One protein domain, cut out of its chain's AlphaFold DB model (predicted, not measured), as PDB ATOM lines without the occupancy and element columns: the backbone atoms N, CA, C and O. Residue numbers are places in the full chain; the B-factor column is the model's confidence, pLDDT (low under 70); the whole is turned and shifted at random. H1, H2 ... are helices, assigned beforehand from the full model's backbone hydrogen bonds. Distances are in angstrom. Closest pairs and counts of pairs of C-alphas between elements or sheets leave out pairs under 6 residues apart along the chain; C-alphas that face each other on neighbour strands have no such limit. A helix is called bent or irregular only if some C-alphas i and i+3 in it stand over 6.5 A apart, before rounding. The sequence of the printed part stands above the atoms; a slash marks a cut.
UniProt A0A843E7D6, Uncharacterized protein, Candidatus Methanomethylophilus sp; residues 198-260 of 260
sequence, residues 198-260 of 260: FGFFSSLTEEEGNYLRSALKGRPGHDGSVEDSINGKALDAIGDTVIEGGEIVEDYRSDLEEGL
ATOM      1  N   PHE A 198      22.766  45.460  98.432       84.62
ATOM      2  CA  PHE A 198      22.318  44.261  99.135       84.62
ATOM      3  C   PHE A 198      20.998  43.705  98.576       84.62
ATOM      4  O   PHE A 198      20.848  42.490  98.422       84.62
ATOM      5  N   GLY A 199      20.045  44.583  98.253       79.75
ATOM      6  CA  GLY A 199      18.785  44.178  97.641       79.75
ATOM      7  C   GLY A 199      18.947  43.751  96.196       79.75
ATOM      8  O   GLY A 199      18.339  42.760  95.796       79.75
ATOM      9  N   PHE A 200      19.842  44.415  95.463       89.12
ATOM     10  CA  PHE A 200      20.246  43.982  94.132       89.12
ATOM     11  C   PHE A 200      20.741  42.530  94.160       89.12
ATOM     12  O   PHE A 200      20.099  41.673  93.558       89.12
ATOM     13  N   PHE A 201      21.781  42.207  94.940       87.56
ATOM     14  CA  PHE A 201      22.333  40.845  94.994       87.56
ATOM     15  C   PHE A 201      21.327  39.801  95.486       87.56
ATOM     16  O   PHE A 201      21.308  38.680  94.984       87.56
ATOM     17  N   SER A 202      20.459  40.169  96.430       86.19
ATOM     18  CA  SER A 202      19.418  39.270  96.947       86.19
ATOM     19  C   SER A 202      18.300  38.995  95.935       86.19
ATOM     20  O   SER A 202      17.597  37.995  96.062       86.19
ATOM     21  N   SER A 203      18.115  39.880  94.951       87.38
ATOM     22  CA  SER A 203      17.097  39.747  93.902       87.38
ATOM     23  C   SER A 203      17.560  38.927  92.693       87.38
ATOM     24  O   SER A 203      16.731  38.536  91.861       87.38
ATOM     25  N   LEU A 204      18.866  38.664  92.582       89.69
ATOM     26  CA  LEU A 204      19.438  37.934  91.456       89.69
ATOM     27  C   LEU A 204      19.094  36.447  91.527       89.69
ATOM     28  O   LEU A 204      19.208  35.801  92.570       89.69
ATOM     29  N   THR A 205      18.712  35.883  90.387       90.38
ATOM     30  CA  THR A 205      18.628  34.434  90.219       90.38
ATOM     31  C   THR A 205      20.029  33.831  90.090       90.38
ATOM     32  O   THR A 205      21.019  34.526  89.847       90.38
ATOM     33  N   GLU A 206      20.142  32.510  90.235       88.31
ATOM     34  CA  GLU A 206      21.423  31.814  90.060       88.31
ATOM     35  C   GLU A 206      21.991  31.992  88.638       88.31
ATOM     36  O   GLU A 206      23.202  32.128  88.460       88.31
ATOM     37  N   GLU A 207      21.117  32.046  87.629       89.50
ATOM     38  CA  GLU A 207      21.481  32.303  86.233       89.50
ATOM     39  C   GLU A 207      22.051  33.713  86.043       89.50
ATOM     40  O   GLU A 207      23.137  33.873  85.485       89.50
ATOM     41  N   GLU A 208      21.382  34.724  86.592       89.31
ATOM     42  CA  GLU A 208      21.814  36.122  86.540       89.31
ATOM     43  C   GLU A 208      23.128  36.353  87.306       89.31
ATOM     44  O   GLU A 208      24.037  37.037  86.827       89.31
ATOM     45  N   GLY A 209      23.289  35.718  88.471       88.62
ATOM     46  CA  GLY A 209      24.544  35.748  89.224       88.62
ATOM     47  C   GLY A 209      25.700  35.084  88.464       88.62
ATOM     48  O   GLY A 209      26.826  35.589  88.454       88.62
ATOM     49  N   ASN A 210      25.439  33.972  87.771       88.19
ATOM     50  CA  ASN A 210      26.437  33.308  86.928       88.19
ATOM     51  C   ASN A 210      26.789  34.124  85.677       88.19
ATOM     52  O   ASN A 210      27.951  34.113  85.248       88.19
ATOM     53  N   TYR A 211      25.821  34.857  85.131       88.00
ATOM     54  CA  TYR A 211      26.036  35.811  84.050       88.00
ATOM     55  C   TYR A 211      27.002  36.917  84.493       88.00
ATOM     56  O   TYR A 211      28.057  37.080  83.878       88.00
ATOM     57  N   LEU A 212      26.724  37.601  85.609       87.94
ATOM     58  CA  LEU A 212      27.588  38.667  86.138       87.94
ATOM     59  C   LEU A 212      29.008  38.172  86.441       87.94
ATOM     60  O   LEU A 212      29.989  38.808  86.057       87.94
ATOM     61  N   ARG A 213      29.150  36.990  87.053       88.62
ATOM     62  CA  ARG A 213      30.468  36.374  87.304       88.62
ATOM     63  C   ARG A 213      31.229  36.041  86.020       88.62
ATOM     64  O   ARG A 213      32.462  36.008  86.031       88.62
ATOM     65  N   SER A 214      30.525  35.733  84.934       86.12
ATOM     66  CA  SER A 214      31.137  35.474  83.626       86.12
ATOM     67  C   SER A 214      31.582  36.777  82.967       86.12
ATOM     68  O   SER A 214      32.733  36.863  82.529       86.12
ATOM     69  N   ALA A 215      30.733  37.807  83.013       85.69
ATOM     70  CA  ALA A 215      31.036  39.149  82.530       85.69
ATOM     71  C   ALA A 215      32.238  39.769  83.273       85.69
ATOM     72  O   ALA A 215      33.171  40.253  82.631       85.69
ATOM     73  N   LEU A 216      32.316  39.633  84.605       86.19
ATOM     74  CA  LEU A 216      33.468  40.069  85.417       86.19
ATOM     75  C   LEU A 216      34.791  39.411  84.993       86.19
ATOM     76  O   LEU A 216      35.852  40.036  85.019       86.19
ATOM     77  N   LYS A 217      34.735  38.152  84.538       85.75
ATOM     78  CA  LYS A 217      35.892  37.403  84.015       85.75
ATOM     79  C   LYS A 217      36.233  37.755  82.561       85.75
ATOM     80  O   LYS A 217      37.066  37.072  81.963       85.75
ATOM     81  N   GLY A 218      35.591  38.773  81.986       77.31
ATOM     82  CA  GLY A 218      35.777  39.190  80.596       77.31
ATOM     83  C   GLY A 218      35.223  38.186  79.587       77.31
ATOM     84  O   GLY A 218      35.705  38.118  78.457       77.31
ATOM     85  N   ARG A 219      34.260  37.350  79.998       77.38
ATOM     86  CA  ARG A 219      33.520  36.467  79.092       77.38
ATOM     87  C   ARG A 219      32.160  37.110  78.850       77.38
ATOM     88  O   ARG A 219      31.305  36.978  79.725       77.38
ATOM     89  N   PRO A 220      31.970  37.809  77.719       66.44
ATOM     90  CA  PRO A 220      30.724  38.509  77.472       66.44
ATOM     91  C   PRO A 220      29.570  37.513  77.478       66.44
ATOM     92  O   PRO A 220      29.663  36.446  76.861       66.44
ATOM     93  N   GLY A 221      28.502  37.848  78.196       63.16
ATOM     94  CA  GLY A 221      27.254  37.106  78.096       63.16
ATOM     95  C   GLY A 221      26.647  37.289  76.705       63.16
ATOM     96  O   GLY A 221      26.928  38.264  76.011       63.16
ATOM     97  N   HIS A 222      25.905  36.295  76.225       64.94
ATOM     98  CA  HIS A 222      25.311  36.321  74.876       64.94
ATOM     99  C   HIS A 222      23.784  36.385  74.915       64.94
ATOM    100  O   HIS A 222      23.146  36.416  73.866       64.94
ATOM    101  N   ASP A 223      23.215  36.398  76.119       78.25
ATOM    102  CA  ASP A 223      21.780  36.457  76.336       78.25
ATOM    103  C   ASP A 223      21.373  37.865  76.779       78.25
ATOM    104  O   ASP A 223      21.631  38.278  77.912       78.25
ATOM    105  N   GLY A 224      20.761  38.605  75.853       76.38
ATOM    106  CA  GLY A 224      20.245  39.947  76.116       76.38
ATOM    107  C   GLY A 224      19.053  39.953  77.074       76.38
ATOM    108  O   GLY A 224      18.869  40.929  77.788       76.38
ATOM    109  N   SER A 225      18.288  38.859  77.168       82.25
ATOM    110  CA  SER A 225      17.154  38.773  78.095       82.25
ATOM    111  C   SER A 225      17.622  38.705  79.548       82.25
ATOM    112  O   SER A 225      16.984  39.270  80.437       82.25
ATOM    113  N   VAL A 226      18.737  38.016  79.801       86.44
ATOM    114  CA  VAL A 226      19.346  37.940  81.137       86.44
ATOM    115  C   VAL A 226      19.975  39.284  81.511       86.44
ATOM    116  O   VAL A 226      19.832  39.729  82.648       86.44
ATOM    117  N   GLU A 227      20.606  39.966  80.552       86.94
ATOM    118  CA  GLU A 227      21.134  41.326  80.734       86.94
ATOM    119  C   GLU A 227      20.027  42.332  81.080       86.94
ATOM    120  O   GLU A 227      20.157  43.067  82.061       86.94
ATOM    121  N   ASP A 228      18.919  42.323  80.336       86.50
ATOM    122  CA  ASP A 228      17.769  43.194  80.584       86.50
ATOM    123  C   ASP A 228      17.143  42.929  81.963       86.50
ATOM    124  O   ASP A 228      16.788  43.873  82.671       86.50
ATOM    125  N   SER A 229      17.071  41.662  82.392       89.12
ATOM    126  CA  SER A 229      16.585  41.295  83.731       89.12
ATOM    127  C   SER A 229      17.502  41.819  84.844       89.12
ATOM    128  O   SER A 229      17.033  42.424  85.812       89.12
ATOM    129  N   ILE A 230      18.821  41.652  84.694       89.19
ATOM    130  CA  ILE A 230      19.813  42.157  85.656       89.19
ATOM    131  C   ILE A 230      19.749  43.681  85.739       89.19
ATOM    132  O   ILE A 230      19.699  44.234  86.837       89.19
ATOM    133  N   ASN A 231      19.726  44.364  84.595       91.44
ATOM    134  CA  ASN A 231      19.661  45.819  84.547       91.44
ATOM    135  C   ASN A 231      18.323  46.355  85.068       91.44
ATOM    136  O   ASN A 231      18.320  47.386  85.731       91.44
ATOM    137  N   GLY A 232      17.206  45.653  84.857       88.38
ATOM    138  CA  GLY A 232      15.924  45.992  85.479       88.38
ATOM    139  C   GLY A 232      16.003  45.963  87.008       88.38
ATOM    140  O   GLY A 232      15.641  46.932  87.670       88.38
ATOM    141  N   LYS A 233      16.589  44.903  87.573       89.06
ATOM    142  CA  LYS A 233      16.795  44.773  89.027       89.06
ATOM    143  C   LYS A 233      17.797  45.788  89.576       89.06
ATOM    144  O   LYS A 233      17.622  46.285  90.687       89.06
ATOM    145  N   ALA A 234      18.842  46.104  88.814       87.62
ATOM    146  CA  ALA A 234      19.806  47.138  89.174       87.62
ATOM    147  C   ALA A 234      19.152  48.529  89.178       87.62
ATOM    148  O   ALA A 234      19.310  49.280  90.136       87.62
ATOM    149  N   LEU A 235      18.329  48.847  88.177       86.94
ATOM    150  CA  LEU A 235      17.572  50.098  88.138       86.94
ATOM    151  C   LEU A 235      16.631  50.230  89.340       86.94
ATOM    152  O   LEU A 235      16.575  51.298  89.946       86.94
ATOM    153  N   ASP A 236      15.959  49.148  89.729       85.56
ATOM    154  CA  ASP A 236      15.057  49.150  90.884       85.56
ATOM    155  C   ASP A 236      15.798  49.279  92.228       85.56
ATOM    156  O   ASP A 236      15.286  49.898  93.163       85.56
ATOM    157  N   ALA A 237      16.997  48.701  92.350       85.94
ATOM    158  CA  ALA A 237      17.727  48.634  93.617       85.94
ATOM    159  C   ALA A 237      18.755  49.761  93.817       85.94
ATOM    160  O   ALA A 237      18.893  50.271  94.930       85.94
ATOM    161  N   ILE A 238      19.496  50.138  92.773       82.38
ATOM    162  CA  ILE A 238      20.607  51.106  92.826       82.38
ATOM    163  C   ILE A 238      20.426  52.296  91.873       82.38
ATOM    164  O   ILE A 238      21.181  53.263  91.966       82.38
ATOM    165  N   GLY A 239      19.413  52.266  91.001       83.56
ATOM    166  CA  GLY A 239      19.071  53.387  90.124       83.56
ATOM    167  C   GLY A 239      19.944  53.529  88.877       83.56
ATOM    168  O   GLY A 239      19.864  54.563  88.217       83.56
ATOM    169  N   ASP A 240      20.755  52.521  88.548       88.44
ATOM    170  CA  ASP A 240      21.623  52.528  87.367       88.44
ATOM    171  C   ASP A 240      21.729  51.136  86.720       88.44
ATOM    172  O   ASP A 240      21.342  50.124  87.305       88.44
ATOM    173  N   THR A 241      22.249  51.097  85.496       87.81
ATOM    174  CA  THR A 241      22.571  49.879  84.746       87.81
ATOM    175  C   THR A 241      24.002  49.435  85.024       87.81
ATOM    176  O   THR A 241      24.919  50.254  85.044       87.81
ATOM    177  N   VAL A 242      24.209  48.129  85.187       88.62
ATOM    178  CA  VAL A 242      25.507  47.557  85.594       88.62
ATOM    179  C   VAL A 242      26.178  46.727  84.499       88.62
ATOM    180  O   VAL A 242      27.366  46.418  84.609       88.62
ATOM    181  N   ILE A 243      25.450  46.402  83.426       89.31
ATOM    182  CA  ILE A 243      25.954  45.694  82.241       89.31
ATOM    183  C   ILE A 243      25.559  46.467  80.975       89.31
ATOM    184  O   ILE A 243      24.416  46.906  80.865       89.31
ATOM    185  N   GLU A 244      26.469  46.600  80.009       85.12
ATOM    186  CA  GLU A 244      26.158  47.065  78.651       85.12
ATOM    187  C   GLU A 244      26.842  46.151  77.620       85.12
ATOM    188  O   GLU A 244      28.069  46.078  77.543       85.12
ATOM    189  N   GLY A 245      26.052  45.437  76.815       82.75
ATOM    190  CA  GLY A 245      26.569  44.598  75.728       82.75
ATOM    191  C   GLY A 245      27.356  43.381  76.217       82.75
ATOM    192  O   GLY A 245      28.368  43.012  75.615       82.75
ATOM    193  N   GLY A 246      26.910  42.771  77.315       82.19
ATOM    194  CA  GLY A 246      27.564  41.640  77.969       82.19
ATOM    195  C   GLY A 246      28.824  41.989  78.766       82.19
ATOM    196  O   GLY A 246      29.450  41.080  79.317       82.19
ATOM    197  N   GLU A 247      29.200  43.268  78.849       84.94
ATOM    198  CA  GLU A 247      30.343  43.756  79.623       84.94
ATOM    199  C   GLU A 247      29.881  44.550  80.848       84.94
ATOM    200  O   GLU A 247      28.883  45.264  80.810       84.94
ATOM    201  N   ILE A 248      30.618  44.419  81.953       87.25
ATOM    202  CA  ILE A 248      30.346  45.179  83.176       87.25
ATOM    203  C   ILE A 248      30.728  46.642  82.963       87.25
ATOM    204  O   ILE A 248      31.827  46.937  82.489       87.25
ATOM    205  N   VAL A 249      29.852  47.556  83.376       89.62
ATOM    206  CA  VAL A 249      30.169  48.986  83.439       89.62
ATOM    207  C   VAL A 249      31.276  49.188  84.479       89.62
ATOM    208  O   VAL A 249      31.105  48.848  85.647       89.62
ATOM    209  N   GLU A 250      32.426  49.723  84.056       85.12
ATOM    210  CA  GLU A 250      33.645  49.792  84.884       85.12
ATOM    211  C   GLU A 250      33.437  50.492  86.236       85.12
ATOM    212  O   GLU A 250      34.018  50.064  87.233       85.12
ATOM    213  N   ASP A 251      32.555  51.493  86.298       87.38
ATOM    214  CA  ASP A 251      32.229  52.222  87.531       87.38
ATOM    215  C   ASP A 251      31.614  51.317  88.618       87.38
ATOM    216  O   ASP A 251      31.756  51.606  89.803       87.38
ATOM    217  N   TYR A 252      30.997  50.198  88.223       88.06
ATOM    218  CA  TYR A 252      30.337  49.234  89.108       88.06
ATOM    219  C   TYR A 252      31.093  47.917  89.263       88.06
ATOM    220  O   TYR A 252      30.674  47.038  90.016       88.06
ATOM    221  N   ARG A 253      32.230  47.763  88.575       87.00
ATOM    222  CA  ARG A 253      33.033  46.538  88.621       87.00
ATOM    223  C   ARG A 253      33.445  46.194  90.051       87.00
ATOM    224  O   ARG A 253      33.289  45.050  90.458       87.00
ATOM    225  N   SER A 254      33.949  47.166  90.812       83.00
ATOM    226  CA  SER A 254      34.409  46.928  92.186       83.00
ATOM    227  C   SER A 254      33.272  46.534  93.131       83.00
ATOM    228  O   SER A 254      33.444  45.603  93.913       83.00
ATOM    229  N   ASP A 255      32.105  47.172  93.016       86.75
ATOM    230  CA  ASP A 255      30.930  46.839  93.833       86.75
ATOM    231  C   ASP A 255      30.410  45.424  93.524       86.75
ATOM    232  O   ASP A 255      30.052  44.660  94.423       86.75
ATOM    233  N   LEU A 256      30.420  45.038  92.244       86.94
ATOM    234  CA  LEU A 256      30.044  43.696  91.796       86.94
ATOM    235  C   LEU A 256      31.059  42.624  92.215       86.94
ATOM    236  O   LEU A 256      30.657  41.510  92.538       86.94
ATOM    237  N   GLU A 257      32.357  42.938  92.220       86.25
ATOM    238  CA  GLU A 257      33.409  42.034  92.708       86.25
ATOM    239  C   GLU A 257      33.331  41.807  94.223       86.25
ATOM    240  O   GLU A 257      33.664  40.720  94.690       86.25
ATOM    241  N   GLU A 258      32.891  42.806  94.994       83.69
ATOM    242  CA  GLU A 258      32.719  42.684  96.446       83.69
ATOM    243  C   GLU A 258      31.448  41.900  96.825       83.69
ATOM    244  O   GLU A 258      31.414  41.244  97.869       83.69
ATOM    245  N   GLY A 259      30.409  41.940  95.983       79.38
ATOM    246  CA  GLY A 259      29.095  41.371  96.291       79.38
ATOM    247  C   GLY A 259      28.760  39.978  95.734       79.38
ATOM    248  O   GLY A 259      27.780  39.390  96.200       79.38
ATOM    249  N   LEU A 260      29.521  39.436  94.769       81.00
ATOM    250  CA  LEU A 260      29.227  38.167  94.054       81.00
ATOM    251  C   LEU A 260      30.138  36.984  94.398       81.00
ATOM    252  O   LEU A 260      29.650  35.832  94.216       81.00
TER     253      LEU A 260
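AT A GLANCE: This is residues 198 to 260 of the 260 residues of an uncharacterized protein of Candidatus Methanomethylophilus sp (UniProt A0A843E7D6). The longest helix, H3, makes one side of a small rounded body; H2 crosses it near its first residues, and short H1 packs on its last turns. H4 makes the opposite side, and the link of residues 239 to 249 folds back between H3 and H4. The printed part has 63 residues with four named helices, H1, H2, H3 and H4 along the chain, and no named strand: the class is all helix. The whole is compact, with a radius of gyration of the C-alphas of 10.1 A and spans of 25 by 23 by 19 A.

IN THESE COORDINATES: H3, residues 224 to 238, is 20.1 A long and begins at C-alpha 224, (20.245, 39.947, 76.116). H2, residues 206 to 216, measures 15.3 A, and H1, residues 198 to 203, begins at C-alpha 198, (22.318, 44.261, 99.135). H4, residues 250 to 259, is 14.9 A long and ends at C-alpha 259, (29.095, 41.371, 96.291); it is irregular, with C-alphas 251 and 254 7.4 A apart.

HOW THE PARTS SIT: H3 touches H2 with residues 226 to 230 alone, about perpendicular at 89 degrees; the closest C-alphas, of Glu 208 and Val 226, are 6.2 A apart. With residues 233 to 238 alone H3 touches H1, opposite ways at a steep tilt of 35.3 degrees, only just past shallow; the closest C-alphas, of Phe 200 and Ala 237, are 5.3 A apart. H2 and H4 only just touch, with 3 pairs of C-alphas within 8 A, the closest being Leu 216 and Arg 253 at 7.2 A. H3 and H4 are apart. Every O i to N i+4 pair is within hydrogen-bond range in H1, H2 and H3, and 4 of 6 are in H4.

THE WHOLE: The C-alphas farthest apart, of Phe 198 and His 222, are 25.7 A apart. The printed part has no cut. The link from H3 to H4 is long, and in it residues 243 to 244 pair antiparallel with residues 247 to 248. Mean pLDDT of the printed part is 85.0, with residues 220 to 222 under 70.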